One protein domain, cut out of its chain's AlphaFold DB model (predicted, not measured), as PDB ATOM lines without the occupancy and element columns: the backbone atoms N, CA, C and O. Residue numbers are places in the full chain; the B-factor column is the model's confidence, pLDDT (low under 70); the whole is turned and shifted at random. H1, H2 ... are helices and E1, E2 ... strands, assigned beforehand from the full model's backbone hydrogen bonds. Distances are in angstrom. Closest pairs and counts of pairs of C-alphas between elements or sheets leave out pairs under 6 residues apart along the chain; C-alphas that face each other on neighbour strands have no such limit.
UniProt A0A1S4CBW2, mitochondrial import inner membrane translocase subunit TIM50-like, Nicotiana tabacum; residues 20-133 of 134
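This is residues 20 to 133 of the 134 residues of the protein "mitochondrial import inner membrane translocase subunit TIM50-like" of Nicotiana tabacum (UniProt A0A1S4CBW2). A small, loosely built body of short strands, short helices and loops has one long helix, H5, as an arm: residues 116 to 133, of which 116 to 131 belong to H5, stick out from it. In the body, the pair E3 and E4 lies between the hairpin of E1 and E2 at one end and H3 and H4 towards the arm. The printed part has 114 residues, with five named helices and four named strands in the order E1, E2, E3, H1, E4, H2, H3, H4, H5; E1 and E2 are antiparallel, E3 and E4 parallel, and the class is mostly helix. The whole is loose, with a radius of gyration of the C-alphas of 18.3 A, and elongated, spanning 67 by 36 by 21 A.

E1, residues 25 to 27, begins at C-alpha 25, (27.266, -16.682, -23.599), and measures 6.4 A. E2 is residues 30 to 32, 6.5 A. E3, residues 47 to 49, measures 6.6 A, H1, residues 52 to 55, 5.4 A, and E4, residues 62 to 64, 6.1 A. H2 is residues 76 to 79, 5.2 A, and H3 residues 81 to 90, 14.2 A. H4, residues 95 to 100, measures 8.6 A. H5, residues 107 to 131, runs 36.2 A from C-alpha 107 at (41.011, 2.903, -38.009) to C-alpha 131 at (58.830, 9.230, -68.853).

E1 and E2 form an antiparallel hairpin, with N 25 and O 32 within hydrogen-bond range at 2.8 A. The closest C-alphas of E2 and H1 are those of Tyr 32 and Ser 55, 4.9 A apart. E3, H1 and E4 form a strand-helix-strand unit, two parallel neighbour strands with a helix between them along the chain, and its crossover is right-handed; N 63 and O 47 are 2.8 A apart. The closest C-alphas of E4 and H4 are those of Ile 63 and Leu 99, 7.8 A apart. H3 and H4 are close but not clearly touching, Val 87 and Ile 95 having the closest C-alphas at 7.9 A. H5 touches H3 with residues 107 to 111 alone, at a steep tilt of 56 degrees, the same way; the closest C-alphas, of Phe 83 and Phe 111, are 6.4 A apart. H2 and H3 meet only through their link. Every O i to N i+4 pair is within hydrogen-bond range in H3, H4 and H5; H1 and H2 are too short for such a pair, and their single O i to N i+3 pair is within range in H1 but not in H2.

The two C-alphas farthest apart, those of Gly 29 and Arg 133, are 68.2 A apart. The printed part has no cut. The links E2 to E3 and E4 to H2 are long. The mean pLDDT of the printed part is 93.8, and residues 129 to 133 are under 70.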
ATOM      1  N   SER A  20      19.716  -9.957 -28.378       92.44
ATOM      2  CA  SER A  20      19.682  -9.358 -27.044       92.44
ATOM      3  C   SER A  20      20.524 -10.177 -26.063       92.44
ATOM      4  O   SER A  20      21.230 -11.109 -26.449       92.44
ATOM      5  N   ARG A  21      20.449  -9.852 -24.768       93.06
ATOM      6  CA  ARG A  21      21.208 -10.537 -23.711       93.06
ATOM      7  C   ARG A  21      21.008 -12.060 -23.717       93.06
ATOM      8  O   ARG A  21      21.960 -12.777 -23.431       93.06
ATOM      9  N   GLY A  22      19.831 -12.557 -24.103       94.19
ATOM     10  CA  GLY A  22      19.563 -13.998 -24.205       94.19
ATOM     11  C   GLY A  22      20.397 -14.729 -25.268       94.19
ATOM     12  O   GLY A  22      20.570 -15.935 -25.173       94.19
ATOM     13  N   ALA A  23      20.959 -14.009 -26.243       95.00
ATOM     14  CA  ALA A  23      21.823 -14.565 -27.288       95.00
ATOM     15  C   ALA A  23      23.321 -14.520 -26.929       95.00
ATOM     16  O   ALA A  23      24.171 -14.822 -27.765       95.00
ATOM     17  N   THR A  24      23.665 -14.098 -25.711       96.81
ATOM     18  CA  THR A  24      25.058 -14.032 -25.245       96.81
ATOM     19  C   THR A  24      25.432 -15.285 -24.462       96.81
ATOM     20  O   THR A  24      24.581 -15.926 -23.848       96.81
ATOM     21  N   ARG A  25      26.723 -15.616 -24.440       96.81
ATOM     22  CA  ARG A  25      27.266 -16.682 -23.599       96.81
ATOM     23  C   ARG A  25      27.589 -16.119 -22.220       96.81
ATOM     24  O   ARG A  25      28.311 -15.130 -22.113       96.81
ATOM     25  N   TYR A  26      27.062 -16.745 -21.174       96.50
ATOM     26  CA  TYR A  26      27.374 -16.385 -19.795       96.50
ATOM     27  C   TYR A  26      28.548 -17.228 -19.295       96.50
ATOM     28  O   TYR A  26      28.479 -18.456 -19.339       96.50
ATOM     29  N   VAL A  27      29.630 -16.574 -18.882       94.88
ATOM     30  CA  VAL A  27      30.858 -17.208 -18.383       94.88
ATOM     31  C   VAL A  27      31.345 -16.389 -17.195       94.88
ATOM     32  O   VAL A  27      31.474 -15.172 -17.314       94.88
ATOM     33  N   ASP A  28      31.552 -17.041 -16.049       93.81
ATOM     34  CA  ASP A  28      32.143 -16.453 -14.838       93.81
ATOM     35  C   ASP A  28      31.539 -15.101 -14.426       93.81
ATOM     36  O   ASP A  28      32.232 -14.131 -14.128       93.81
ATOM     37  N   GLY A  29      30.210 -15.005 -14.450       94.62
ATOM     38  CA  GLY A  29      29.513 -13.785 -14.042       94.62
ATOM     39  C   GLY A  29      29.335 -12.734 -15.145       94.62
ATOM     40  O   GLY A  29      28.554 -11.797 -14.957       94.62
ATOM     41  N   LYS A  30      29.990 -12.884 -16.305       95.94
ATOM     42  CA  LYS A  30      29.982 -11.908 -17.410       95.94
ATOM     43  C   LYS A  30      29.319 -12.467 -18.673       95.94
ATOM     44  O   LYS A  30      29.306 -13.665 -18.940       95.94
ATOM     45  N   HIS A  31      28.730 -11.568 -19.461       96.81
ATOM     46  CA  HIS A  31      28.118 -11.893 -20.751       96.81
ATOM     47  C   HIS A  31      29.052 -11.566 -21.909       96.81
ATOM     48  O   HIS A  31      29.413 -10.402 -22.105       96.81
ATOM     49  N   TYR A  32      29.316 -12.565 -22.742       97.62
ATOM     50  CA  TYR A  32      30.136 -12.441 -23.936       97.62
ATOM     51  C   TYR A  32      29.328 -12.685 -25.207       97.62
ATOM     52  O   TYR A  32      28.431 -13.530 -25.258       97.62
ATOM     53  N   ARG A  33      29.651 -11.938 -26.258       97.56
ATOM     54  CA  ARG A  33      29.137 -12.173 -27.604       97.56
ATOM     55  C   ARG A  33      30.038 -13.219 -28.253       97.56
ATOM     56  O   ARG A  33      31.247 -13.033 -28.316       97.56
ATOM     57  N   ASP A  34      29.441 -14.325 -28.685       97.19
ATOM     58  CA  ASP A  34      30.146 -15.436 -29.325       97.19
ATOM     59  C   ASP A  34      29.766 -15.500 -30.807       97.19
ATOM     60  O   ASP A  34      28.689 -15.981 -31.172       97.19
ATOM     61  N   PHE A  35      30.644 -15.003 -31.677       96.94
ATOM     62  CA  PHE A  35      30.388 -14.932 -33.115       96.94
ATOM     63  C   PHE A  35      30.369 -16.310 -33.780       96.94
ATOM     64  O   PHE A  35      29.726 -16.468 -34.818       96.94
ATOM     65  N   SER A  36      30.961 -17.335 -33.150       96.19
ATOM     66  CA  SER A  36      30.880 -18.721 -33.638       96.19
ATOM     67  C   SER A  36      29.441 -19.253 -33.679       96.19
ATOM     68  O   SER A  36      29.146 -20.204 -34.401       96.19
ATOM     69  N   LYS A  37      28.519 -18.625 -32.934       96.75
ATOM     70  CA  LYS A  37      27.101 -19.011 -32.857       96.75
ATOM     71  C   LYS A  37      26.207 -18.283 -33.858       96.75
ATOM     72  O   LYS A  37      25.020 -18.583 -33.933       96.75
ATOM     73  N   LEU A  38      26.754 -17.365 -34.657       96.38
ATOM     74  CA  LEU A  38      25.973 -16.595 -35.629       96.38
ATOM     75  C   LEU A  38      25.642 -17.377 -36.908       96.38
ATOM     76  O   LEU A  38      24.883 -16.878 -37.739       96.38
ATOM     77  N   ASN A  39      26.200 -18.583 -37.082       97.12
ATOM     78  CA  ASN A  39      26.111 -19.353 -38.326       97.12
ATOM     79  C   ASN A  39      26.502 -18.489 -39.544       97.12
ATOM     80  O   ASN A  39      25.777 -18.373 -40.538       97.12
ATOM     81  N   ARG A  40      27.616 -17.771 -39.402       97.25
ATOM     82  CA  ARG A  40      28.238 -16.920 -40.418       97.25
ATOM     83  C   ARG A  40      29.728 -17.206 -40.406       97.25
ATOM     84  O   ARG A  40      30.279 -17.511 -39.354       97.25
ATOM     85  N   ASP A  41      30.354 -17.088 -41.568       97.44
ATOM     86  CA  ASP A  41      31.802 -17.208 -41.689       97.44
ATOM     87  C   ASP A  41      32.494 -16.102 -40.862       97.44
ATOM     88  O   ASP A  41      32.302 -14.923 -41.179       97.44
ATOM     89  N   PRO A  42      33.297 -16.443 -39.832       96.00
ATOM     90  CA  PRO A  42      34.027 -15.464 -39.028       96.00
ATOM     91  C   PRO A  42      34.952 -14.556 -39.843       96.00
ATOM     92  O   PRO A  42      35.191 -13.421 -39.440       96.00
ATOM     93  N   SER A  43      35.414 -14.993 -41.019       97.88
ATOM     94  CA  SER A  43      36.231 -14.177 -41.930       97.88
ATOM     95  C   SER A  43      35.475 -12.970 -42.517       97.88
ATOM     96  O   SER A  43      36.069 -12.088 -43.142       97.88
ATOM     97  N   ARG A  44      34.150 -12.913 -42.315       97.69
ATOM     98  CA  ARG A  44      33.232 -11.893 -42.847       97.69
ATOM     99  C   ARG A  44      32.485 -11.116 -41.759       97.69
ATOM    100  O   ARG A  44      31.544 -10.392 -42.079       97.69
ATOM    101  N   ILE A  45      32.865 -11.271 -40.491       98.06
ATOM    102  CA  ILE A  45      32.182 -10.640 -39.354       98.06
ATOM    103  C   ILE A  45      33.009  -9.461 -38.837       98.06
ATOM    104  O   ILE A  45      34.203  -9.594 -38.587       98.06
ATOM    105  N   ILE A  46      32.355  -8.319 -38.634       98.06
ATOM    106  CA  ILE A  46      32.904  -7.173 -37.902       98.06
ATOM    107  C   ILE A  46      31.956  -6.872 -36.746       98.06
ATOM    108  O   ILE A  46      30.741  -6.802 -36.946       98.06
ATOM    109  N   TYR A  47      32.507  -6.670 -35.554       97.94
ATOM    110  CA  TYR A  47      31.770  -6.228 -34.379       97.94
ATOM    111  C   TYR A  47      32.257  -4.857 -33.926       97.94
ATOM    112  O   TYR A  47      33.402  -4.711 -33.518       97.94
ATOM    113  N   VAL A  48      31.377  -3.858 -33.984       97.62
ATOM    114  CA  VAL A  48      31.676  -2.488 -33.553       97.62
ATOM    115  C   VAL A  48      31.006  -2.238 -32.206       97.62
ATOM    116  O   VAL A  48      29.794  -2.423 -32.072       97.62
ATOM    117  N   SER A  49      31.775  -1.837 -31.196       96.38
ATOM    118  CA  SER A  49      31.233  -1.502 -29.874       96.38
ATOM    119  C   SER A  49      32.201  -0.645 -29.063       96.38
ATOM    120  O   SER A  49      33.409  -0.733 -29.248       96.38
ATOM    121  N   GLY A  50      31.670   0.133 -28.116       95.56
ATOM    122  CA  GLY A  50      32.484   0.844 -27.126       95.56
ATOM    123  C   GLY A  50      33.204  -0.062 -26.120       95.56
ATOM    124  O   GLY A  50      34.105   0.383 -25.425       95.56
ATOM    125  N   HIS A  51      32.784  -1.326 -26.042       95.19
ATOM    126  CA  HIS A  51      33.280  -2.329 -25.096       95.19
ATOM    127  C   HIS A  51      33.619  -3.631 -25.833       95.19
ATOM    128  O   HIS A  51      33.339  -4.732 -25.348       95.19
ATOM    129  N   ALA A  52      34.083  -3.523 -27.079       95.56
ATOM    130  CA  ALA A  52      34.171  -4.662 -27.984       95.56
ATOM    131  C   ALA A  52      35.158  -5.719 -27.474       95.56
ATOM    132  O   ALA A  52      34.811  -6.901 -27.438       95.56
ATOM    133  N   LEU A  53      36.343  -5.295 -27.020       93.81
ATOM    134  CA  LEU A  53      37.405  -6.213 -26.600       93.81
ATOM    135  C   LEU A  53      37.054  -6.941 -25.305       93.81
ATOM    136  O   LEU A  53      37.394  -8.107 -25.130       93.81
ATOM    137  N   GLU A  54      36.327  -6.280 -24.407       94.81
ATOM    138  CA  GLU A  54      35.981  -6.859 -23.114       94.81
ATOM    139  C   GLU A  54      34.676  -7.673 -23.110       94.81
ATOM    140  O   GLU A  54      34.382  -8.351 -22.120       94.81
ATOM    141  N   SER A  55      33.871  -7.586 -24.175       95.31
ATOM    142  CA  SER A  55      32.545  -8.215 -24.262       95.31
ATOM    143  C   SER A  55      32.401  -9.232 -25.398       95.31
ATOM    144  O   SER A  55      31.314  -9.783 -25.578       95.31
ATOM    145  N   SER A  56      33.474  -9.525 -26.134       96.94
ATOM    146  CA  SER A  56      33.515 -10.493 -27.238       96.94
ATOM    147  C   SER A  56      34.401 -11.698 -26.906       96.94
ATOM    148  O   SER A  56      35.360 -11.568 -26.151       96.94
ATOM    149  N   LEU A  57      34.096 -12.867 -27.482       97.06
ATOM    150  CA  LEU A  57      34.991 -14.037 -27.462       97.06
ATOM    151  C   LEU A  57      35.951 -14.097 -28.658       97.06
ATOM    152  O   LEU A  57      36.846 -14.936 -28.663       97.06
ATOM    153  N   GLN A  58      35.758 -13.246 -29.666       97.62
ATOM    154  CA  GLN A  58      36.601 -13.157 -30.860       97.62
ATOM    155  C   GLN A  58      37.081 -11.704 -31.029       97.62
ATOM    156  O   GLN A  58      36.494 -10.937 -31.809       97.62
ATOM    157  N   PRO A  59      38.083 -11.261 -30.243       96.81
ATOM    158  CA  PRO A  59      38.594  -9.890 -30.299       96.81
ATOM    159  C   PRO A  59      39.165  -9.521 -31.676       96.81
ATOM    160  O   PRO A  59      39.125  -8.361 -32.069       96.81
ATOM    161  N   GLU A  60      39.618 -10.495 -32.462       97.56
ATOM    162  CA  GLU A  60      40.136 -10.305 -33.819       97.56
ATOM    163  C   GLU A  60      39.075  -9.853 -34.838       97.56
ATOM    164  O   GLU A  60      39.412  -9.371 -35.919       97.56
ATOM    165  N   ASN A  61      37.790  -9.982 -34.496       98.25
ATOM    166  CA  ASN A  61      36.664  -9.472 -35.278       98.25
ATOM    167  C   ASN A  61      36.167  -8.103 -34.785       98.25
ATOM    168  O   ASN A  61      35.167  -7.593 -35.296       98.25
ATOM    169  N   CYS A  62      36.809  -7.524 -33.770       97.88
ATOM    170  CA  CYS A  62      36.310  -6.345 -33.080       97.88
ATOM    171  C   CYS A  62      36.930  -5.046 -33.601       97.88
ATOM    172  O   CYS A  62      38.124  -4.956 -33.873       97.88
ATOM    173  N   ILE A  63      36.096  -4.015 -33.658       97.31
ATOM    174  CA  ILE A  63      36.488  -2.614 -33.735       97.31
ATOM    175  C   ILE A  63      35.978  -1.970 -32.450       97.31
ATOM    176  O   ILE A  63      34.771  -1.772 -32.275       97.31
ATOM    177  N   GLU A  64      36.897  -1.687 -31.532       96.50
ATOM    178  CA  GLU A  64      36.571  -0.930 -30.332       96.50
ATOM    179  C   GLU A  64      36.549   0.561 -30.655       96.50
ATOM    180  O   GLU A  64      37.490   1.095 -31.241       96.50
ATOM    181  N   ILE A  65      35.446   1.215 -30.308       95.81
ATOM    182  CA  ILE A  65      35.256   2.654 -30.497       95.81
ATOM    183  C   ILE A  65      35.187   3.359 -29.147       95.81
ATOM    184  O   ILE A  65      34.964   2.733 -28.116       95.81
ATOM    185  N   LYS A  66      35.345   4.680 -29.131       93.81
ATOM    186  CA  LYS A  66      35.105   5.461 -27.916       93.81
ATOM    187  C   LYS A  66      33.629   5.301 -27.486       93.81
ATOM    188  O   LYS A  66      32.743   5.517 -28.312       93.81
ATOM    189  N   PRO A  67      33.329   4.956 -26.217       95.00
ATOM    190  CA  PRO A  67      31.961   4.999 -25.713       95.00
ATOM    191  C   PRO A  67      31.388   6.417 -25.793       95.00
ATOM    192  O   PRO A  67      31.983   7.360 -25.265       95.00
ATOM    193  N   TRP A  68      30.221   6.552 -26.421       95.12
ATOM    194  CA  TRP A  68      29.501   7.819 -26.515       95.12
ATOM    195  C   TRP A  68      28.855   8.176 -25.172       95.12
ATOM    196  O   TRP A  68      28.196   7.340 -24.549       95.12
ATOM    197  N   LYS A  69      29.041   9.418 -24.725       95.25
ATOM    198  CA  LYS A  69      28.541   9.955 -23.450       95.25
ATOM    199  C   LYS A  69      27.559  11.114 -23.642       95.25
ATOM    200  O   LYS A  69      27.235  11.794 -22.669       95.25
ATOM    201  N   GLY A  70      27.068  11.330 -24.862       94.12
ATOM    202  CA  GLY A  70      26.144  12.420 -25.185       94.12
ATOM    203  C   GLY A  70      26.795  13.602 -25.900       94.12
ATOM    204  O   GLY A  70      26.160  14.643 -26.042       94.12
ATOM    205  N   GLU A  71      28.050  13.481 -26.334       96.81
ATOM    206  CA  GLU A  71      28.741  14.541 -27.064       96.81
ATOM    207  C   GLU A  71      28.114  14.735 -28.453       96.81
ATOM    208  O   GLU A  71      28.045  13.794 -29.243       96.81
ATOM    209  N   ALA A  72      27.645  15.952 -28.746       94.88
ATOM    210  CA  ALA A  72      26.986  16.281 -30.015       94.88
ATOM    211  C   ALA A  72      27.957  16.313 -31.206       94.88
ATOM    212  O   ALA A  72      27.571  15.986 -32.323       94.88
ATOM    213  N   GLU A  73      29.219  16.656 -30.946       95.81
ATOM    214  CA  GLU A  73      30.284  16.742 -31.953       95.81
ATOM    215  C   GLU A  73      30.992  15.393 -32.189       95.81
ATOM    216  O   GLU A  73      32.037  15.347 -32.834       95.81
ATOM    217  N   ASP A  74      30.485  14.288 -31.627       95.81
ATOM    218  CA  ASP A  74      31.081  12.966 -31.836       95.81
ATOM    219  C   ASP A  74      30.805  12.463 -33.260       95.81
ATOM    220  O   ASP A  74      29.657  12.283 -33.671       95.81
ATOM    221  N   THR A  75      31.876  12.217 -34.015       96.25
ATOM    222  CA  THR A  75      31.817  11.761 -35.410       96.25
ATOM    223  C   THR A  75      32.296  10.327 -35.596       96.25
ATOM    224  O   THR A  75      32.362   9.861 -36.731       96.25
ATOM    225  N   VAL A  76      32.571   9.572 -34.526       95.81
ATOM    226  CA  VAL A  76      33.299   8.290 -34.615       95.81
ATOM    227  C   VAL A  76      32.617   7.289 -35.556       95.81
ATOM    228  O   VAL A  76      33.279   6.600 -36.334       95.81
ATOM    229  N   LEU A  77      31.282   7.213 -35.528       96.00
ATOM    230  CA  LEU A  77      30.528   6.339 -36.433       96.00
ATOM    231  C   LEU A  77      30.528   6.833 -37.885       96.00
ATOM    232  O   LEU A  77      30.524   6.003 -38.792       96.00
ATOM    233  N   LEU A  78      30.540   8.152 -38.112       96.94
ATOM    234  CA  LEU A  78      30.638   8.742 -39.451       96.94
ATOM    235  C   LEU A  78      32.023   8.487 -40.049       96.94
ATOM    236  O   LEU A  78      32.136   8.073 -41.203       96.94
ATOM    237  N   ASP A  79      33.065   8.652 -39.239       96.94
ATOM    238  CA  ASP A  79      34.457   8.485 -39.647       96.94
ATOM    239  C   ASP A  79      34.777   7.024 -40.020       96.94
ATOM    240  O   ASP A  79      35.637   6.757 -40.860       96.94
ATOM    241  N   LEU A  80      34.040   6.053 -39.467       97.75
ATOM    242  CA  LEU A  80      34.158   4.635 -39.827       97.75
ATOM    243  C   LEU A  80      33.540   4.268 -41.186       97.75
ATOM    244  O   LEU A  80      33.904   3.227 -41.743       97.75
ATOM    245  N   ILE A  81      32.630   5.082 -41.734       97.75
ATOM    246  CA  ILE A  81      31.893   4.755 -42.968       97.75
ATOM    247  C   ILE A  81      32.837   4.431 -44.139       97.75
ATOM    248  O   ILE A  81      32.686   3.345 -44.708       97.75
ATOM    249  N   PRO A  82      33.848   5.261 -44.482       97.81
ATOM    250  CA  PRO A  82      34.707   5.001 -45.640       97.81
ATOM    251  C   PRO A  82      35.454   3.665 -45.552       97.81
ATOM    252  O   PRO A  82      35.602   2.961 -46.554       97.81
ATOM    253  N   PHE A  83      35.897   3.288 -44.349       97.94
ATOM    254  CA  PHE A  83      36.559   2.007 -44.113       97.94
ATOM    255  C   PHE A  83      35.593   0.833 -44.331       97.94
ATOM    256  O   PHE A  83      35.916  -0.112 -45.057       97.94
ATOM    257  N   LEU A  84      34.394   0.896 -43.744       98.06
ATOM    258  CA  LEU A  84      33.390  -0.164 -43.868       98.06
ATOM    259  C   LEU A  84      32.905  -0.324 -45.317       98.06
ATOM    260  O   LEU A  84      32.785  -1.451 -45.805       98.06
ATOM    261  N   GLU A  85      32.695   0.781 -46.034       98.06
ATOM    262  CA  GLU A  85      32.362   0.775 -47.462       98.06
ATOM    263  C   GLU A  85      33.474   0.140 -48.301       98.06
ATOM    264  O   GLU A  85      33.208  -0.697 -49.172       98.06
ATOM    265  N   TYR A  86      34.733   0.490 -48.023       96.94
ATOM    266  CA  TYR A  86      35.880  -0.085 -48.716       96.94
ATOM    267  C   TYR A  86      35.952  -1.601 -48.522       96.94
ATOM    268  O   TYR A  86      36.103  -2.334 -49.505       96.94
ATOM    269  N   VAL A  87      35.797  -2.082 -47.286       97.19
ATOM    270  CA  VAL A  87      35.770  -3.516 -46.967       97.19
ATOM    271  C   VAL A  87      34.623  -4.219 -47.694       97.19
ATOM    272  O   VAL A  87      34.840  -5.266 -48.310       97.19
ATOM    273  N   ALA A  88      33.418  -3.644 -47.671       96.69
ATOM    274  CA  ALA A  88      32.248  -4.221 -48.330       96.69
ATOM    275  C   ALA A  88      32.427  -4.331 -49.855       96.69
ATOM    276  O   ALA A  88      32.005  -5.322 -50.464       96.69
ATOM    277  N   LYS A  89      33.088  -3.341 -50.468       97.38
ATOM    278  CA  LYS A  89      33.358  -3.295 -51.909       97.38
ATOM    279  C   LYS A  89      34.461  -4.262 -52.340       97.38
ATOM    280  O   LYS A  89      34.289  -4.962 -53.335       97.38
ATOM    281  N   HIS A  90      35.576  -4.308 -51.613       96.06
ATOM    282  CA  HIS A  90      36.759  -5.084 -52.015       96.06
ATOM    283  C   HIS A  90      36.753  -6.519 -51.486       96.06
ATOM    284  O   HIS A  90      37.491  -7.352 -52.003       96.06
ATOM    285  N   ARG A  91      35.902  -6.821 -50.496       95.50
ATOM    286  CA  ARG A  91      35.639  -8.174 -49.986       95.50
ATOM    287  C   ARG A  91      36.928  -8.962 -49.706       95.50
ATOM    288  O   ARG A  91      37.098 -10.035 -50.294       95.50
ATOM    289  N   PRO A  92      37.801  -8.488 -48.794       96.94
ATOM    290  CA  PRO A  92      39.040  -9.192 -48.454       96.94
ATOM    291  C   PRO A  92      38.758 -10.659 -48.114       96.94
ATOM    292  O   PRO A  92      37.675 -10.981 -47.623       96.94
ATOM    293  N   ALA A  93      39.718 -11.546 -48.391       97.62
ATOM    294  CA  ALA A  93      39.553 -12.976 -48.132       97.62
ATOM    295  C   ALA A  93      39.243 -13.257 -46.652       97.62
ATOM    296  O   ALA A  93      38.378 -14.077 -46.365       97.62
ATOM    297  N   ASP A  94      39.893 -12.519 -45.746       98.25
ATOM    298  CA  ASP A  94      39.643 -12.571 -44.309       98.25
ATOM    299  C   ASP A  94      39.734 -11.175 -43.689       98.25
ATOM    300  O   ASP A  94      40.789 -10.532 -43.720       98.25
ATOM    301  N   ILE A  95      38.635 -10.709 -43.095       98.06
ATOM    302  CA  ILE A  95      38.562  -9.392 -42.461       98.06
ATOM    303  C   ILE A  95      39.512  -9.246 -41.271       98.06
ATOM    304  O   ILE A  95      40.002  -8.149 -41.013       98.06
ATOM    305  N   ARG A  96      39.833 -10.340 -40.580       98.12
ATOM    306  CA  ARG A  96      40.671 -10.323 -39.373       98.12
ATOM    307  C   ARG A  96      42.098  -9.895 -39.694       98.12
ATOM    308  O   ARG A  96      42.708  -9.161 -38.926       98.12
ATOM    309  N   THR A  97      42.606 -10.268 -40.871       97.94
ATOM    310  CA  THR A  97      43.932  -9.826 -41.340       97.94
ATOM    311  C   THR A  97      43.966  -8.327 -41.632       97.94
ATOM    312  O   THR A  97      44.942  -7.650 -41.314       97.94
ATOM    313  N   VAL A  98      42.870  -7.786 -42.172       97.38
ATOM    314  CA  VAL A  98      42.718  -6.345 -42.386       97.38
ATOM    315  C   VAL A  98      42.677  -5.628 -41.043       97.38
ATOM    316  O   VAL A  98      43.473  -4.714 -40.854       97.38
ATOM    317  N   LEU A  99      41.829  -6.057 -40.102       97.62
ATOM    318  CA  LEU A  99      41.719  -5.445 -38.769       97.62
ATOM    319  C   LEU A  99      43.040  -5.505 -37.992       97.62
ATOM    320  O   LEU A  99      43.453  -4.495 -37.426       97.62
ATOM    321  N   ALA A 100      43.758  -6.630 -38.051       97.56
ATOM    322  CA  ALA A 100      45.080  -6.768 -37.444       97.56
ATOM    323  C   ALA A 100      46.079  -5.716 -37.963       97.56
ATOM    324  O   ALA A 100      46.878  -5.188 -37.194       97.56
ATOM    325  N   SER A 101      45.992  -5.325 -39.242       96.69
ATOM    326  CA  SER A 101      46.854  -4.275 -39.810       96.69
ATOM    327  C   SER A 101      46.598  -2.868 -39.243       96.69
ATOM    328  O   SER A 101      47.407  -1.966 -39.480       96.69
ATOM    329  N   TYR A 102      45.492  -2.667 -38.521       96.19
ATOM    330  CA  TYR A 102      45.146  -1.422 -37.829       96.19
ATOM    331  C   TYR A 102      45.237  -1.543 -36.301       96.19
ATOM    332  O   TYR A 102      44.844  -0.620 -35.592       96.19
ATOM    333  N   GLN A 103      45.733  -2.661 -35.763       92.44
ATOM    334  CA  GLN A 103      45.778  -2.869 -34.318       92.44
ATOM    335  C   GLN A 103      46.556  -1.741 -33.614       92.44
ATOM    336  O   GLN A 103      47.671  -1.393 -34.004       92.44
ATOM    337  N   GLY A 104      45.944  -1.155 -32.579       90.38
ATOM    338  CA  GLY A 104      46.509  -0.023 -31.835       90.38
ATOM    339  C   GLY A 104      46.471   1.319 -32.578       90.38
ATOM    340  O   GLY A 104      47.120   2.270 -32.142       90.38
ATOM    341  N   ARG A 105      45.746   1.412 -33.699       93.31
ATOM    342  CA  ARG A 105      45.555   2.639 -34.483       93.31
ATOM    343  C   ARG A 105      44.092   3.070 -34.462       93.31
ATOM    344  O   ARG A 105      43.187   2.263 -34.270       93.31
ATOM    345  N   ASP A 106      43.877   4.349 -34.734       93.94
ATOM    346  CA  ASP A 106      42.567   4.884 -35.089       93.94
ATOM    347  C   ASP A 106      42.248   4.459 -36.532       93.94
ATOM    348  O   ASP A 106      42.878   4.946 -37.474       93.94
ATOM    349  N   ILE A 107      41.334   3.491 -36.698       96.06
ATOM    350  CA  ILE A 107      41.011   2.903 -38.009       96.06
ATOM    351  C   ILE A 107      40.572   3.978 -39.014       96.06
ATOM    352  O   ILE A 107      41.168   4.015 -40.094       96.06
ATOM    353  N   PRO A 108      39.584   4.848 -38.715       95.12
ATOM    354  CA  PRO A 108      39.210   5.934 -39.614       95.12
ATOM    355  C   PRO A 108      40.379   6.795 -40.085       95.12
ATOM    356  O   PRO A 108      40.584   6.971 -41.291       95.12
ATOM    357  N   LYS A 109      41.175   7.308 -39.142       95.25
ATOM    358  CA  LYS A 109      42.272   8.224 -39.449       95.25
ATOM    359  C   LYS A 109      43.346   7.540 -40.292       95.25
ATOM    360  O   LYS A 109      43.734   8.051 -41.344       95.25
ATOM    361  N   GLU A 110      43.776   6.359 -39.862       96.94
ATOM    362  CA  GLU A 110      44.786   5.560 -40.550       96.94
ATOM    363  C   GLU A 110      44.308   5.158 -41.955       96.94
ATOM    364  O   GLU A 110      45.082   5.187 -42.910       96.94
ATOM    365  N   PHE A 111      43.025   4.822 -42.123       96.69
ATOM    366  CA  PHE A 111      42.464   4.472 -43.428       96.69
ATOM    367  C   PHE A 111      42.526   5.647 -44.414       96.69
ATOM    368  O   PHE A 111      42.893   5.461 -45.581       96.69
ATOM    369  N   ILE A 112      42.214   6.863 -43.957       94.19
ATOM    370  CA  ILE A 112      42.316   8.081 -44.771       94.19
ATOM    371  C   ILE A 112      43.776   8.343 -45.165       94.19
ATOM    372  O   ILE A 112      44.055   8.620 -46.335       94.19
ATOM    373  N   GLU A 113      44.708   8.242 -44.216       95.50
ATOM    374  CA  GLU A 113      46.142   8.445 -44.459       95.50
ATOM    375  C   GLU A 113      46.690   7.419 -45.464       95.50
ATOM    376  O   GLU A 113      47.256   7.800 -46.493       95.50
ATOM    377  N   ARG A 114      46.407   6.126 -45.260       95.56
ATOM    378  CA  ARG A 114      46.787   5.048 -46.191       95.56
ATOM    379  C   ARG A 114      46.204   5.244 -47.586       95.56
ATOM    380  O   ARG A 114      46.888   4.994 -48.580       95.56
ATOM    381  N   SER A 115      44.959   5.707 -47.680       93.31
ATOM    382  CA  SER A 115      44.295   5.955 -48.965       93.31
ATOM    383  C   SER A 115      44.971   7.081 -49.752       93.31
ATOM    384  O   SER A 115      45.189   6.941 -50.959       93.31
ATOM    385  N   LYS A 116      45.360   8.173 -49.080       94.12
ATOM    386  CA  LYS A 116      46.111   9.284 -49.694       94.12
ATOM    387  C   LYS A 116      47.492   8.833 -50.163       94.12
ATOM    388  O   LYS A 116      47.902   9.142 -51.283       94.12
ATOM    389  N   ASP A 117      48.190   8.069 -49.332       94.38
ATOM    390  CA  ASP A 117      49.515   7.541 -49.647       94.38
ATOM    391  C   ASP A 117      49.489   6.589 -50.844       94.38
ATOM    392  O   ASP A 117      50.336   6.685 -51.736       94.38
ATOM    393  N   TYR A 118      48.485   5.714 -50.910       91.62
ATOM    394  CA  TYR A 118      48.268   4.844 -52.059       91.62
ATOM    395  C   TYR A 118      48.029   5.651 -53.344       91.62
ATOM    396  O   TYR A 118      48.672   5.397 -54.363       91.62
ATOM    397  N   GLN A 119      47.162   6.668 -53.300       91.50
ATOM    398  CA  GLN A 119      46.896   7.533 -54.456       91.50
ATOM    399  C   GLN A 119      48.156   8.262 -54.941       91.50
ATOM    400  O   GLN A 119      48.404   8.297 -56.147       91.50
ATOM    401  N   ARG A 120      48.973   8.785 -54.018       93.38
ATOM    402  CA  ARG A 120      50.236   9.467 -54.335       93.38
ATOM    403  C   ARG A 120      51.217   8.534 -55.051       93.38
ATOM    404  O   ARG A 120      51.660   8.851 -56.153       93.38
ATOM    405  N   ARG A 121      51.459   7.335 -54.504       93.56
ATOM    406  CA  ARG A 121      52.348   6.327 -55.123       93.56
ATOM    407  C   ARG A 121      51.873   5.914 -56.518       93.56
ATOM    408  O   ARG A 121      52.676   5.764 -57.437       93.56
ATOM    409  N   MET A 122      50.560   5.774 -56.706       90.38
ATOM    410  CA  MET A 122      49.979   5.448 -58.013       90.38
ATOM    411  C   MET A 122      50.161   6.575 -59.043       90.38
ATOM    412  O   MET A 122      50.310   6.298 -60.235       90.38
ATOM    413  N   GLN A 123      50.144   7.842 -58.619       90.00
ATOM    414  CA  GLN A 123      50.414   8.983 -59.500       90.00
ATOM    415  C   GLN A 123      51.891   9.048 -59.900       90.00
ATOM    416  O   GLN A 123      52.186   9.206 -61.086       90.00
ATOM    417  N   GLU A 124      52.802   8.854 -58.945       90.31
ATOM    418  CA  GLU A 124      54.251   8.816 -59.180       90.31
ATOM    419  C   GLU A 124      54.625   7.714 -60.181       90.31
ATOM    420  O   GLU A 124      55.307   7.979 -61.172       90.31
ATOM    421  N   GLN A 125      54.096   6.496 -60.008       85.19
ATOM    422  CA  GLN A 125      54.333   5.389 -60.944       85.19
ATOM    423  C   GLN A 125      53.799   5.677 -62.354       85.19
ATOM    424  O   GLN A 125      54.457   5.348 -63.342       85.19
ATOM    425  N   LYS A 126      52.631   6.323 -62.479       82.56
ATOM    426  CA  LYS A 126      52.083   6.728 -63.786       82.56
ATOM    427  C   LYS A 126      52.935   7.798 -64.467       82.56
ATOM    428  O   LYS A 126      53.084   7.759 -65.688       82.56
ATOM    429  N   GLN A 127      53.473   8.756 -63.712       74.81
ATOM    430  CA  GLN A 127      54.374   9.777 -64.252       74.81
ATOM    431  C   GLN A 127      55.707   9.162 -64.684       74.81
ATOM    432  O   GLN A 127      56.149   9.398 -65.808       74.81
ATOM    433  N   HIS A 128      56.293   8.303 -63.849       70.19
ATOM    434  CA  HIS A 128      57.535   7.607 -64.161       70.19
ATOM    435  C   HIS A 128      57.372   6.689 -65.384       70.19
ATOM    436  O   HIS A 128      58.154   6.760 -66.326       70.19
ATOM    437  N   GLY A 129      56.287   5.913 -65.461       69.81
ATOM    438  CA  GLY A 129      55.976   5.077 -66.623       69.81
ATOM    439  C   GLY A 129      55.693   5.853 -67.919       69.81
ATOM    440  O   GLY A 129      55.860   5.297 -69.002       69.81
ATOM    441  N   ARG A 130      55.290   7.132 -67.844       66.56
ATOM    442  CA  ARG A 130      55.182   8.025 -69.017       66.56
ATOM    443  C   ARG A 130      56.540   8.555 -69.474       66.56
ATOM    444  O   ARG A 130      56.697   8.799 -70.665       66.56
ATOM    445  N   PHE A 131      57.487   8.733 -68.554       56.91
ATOM    446  CA  PHE A 131      58.830   9.230 -68.853       56.91
ATOM    447  C   PHE A 131      59.654   8.212 -69.656       56.91
ATOM    448  O   PHE A 131      60.261   8.582 -70.649       56.91
ATOM    449  N   TRP A 132      59.580   6.923 -69.309       58.66
ATOM    450  CA  TRP A 132      60.312   5.844 -70.000       58.66
ATOM    451  C   TRP A 132      59.690   5.361 -71.323       58.66
ATOM    452  O   TRP A 132      60.217   4.448 -71.951       58.66
ATOM    453  N   ARG A 133      58.546   5.921 -71.736       57.91
ATOM    454  CA  ARG A 133      57.871   5.597 -73.010       57.91
ATOM    455  C   ARG A 133      58.146   6.625 -74.119       57.91
ATOM    456  O   ARG A 133      57.491   6.555 -75.159       57.91
TER     457      ARG A 133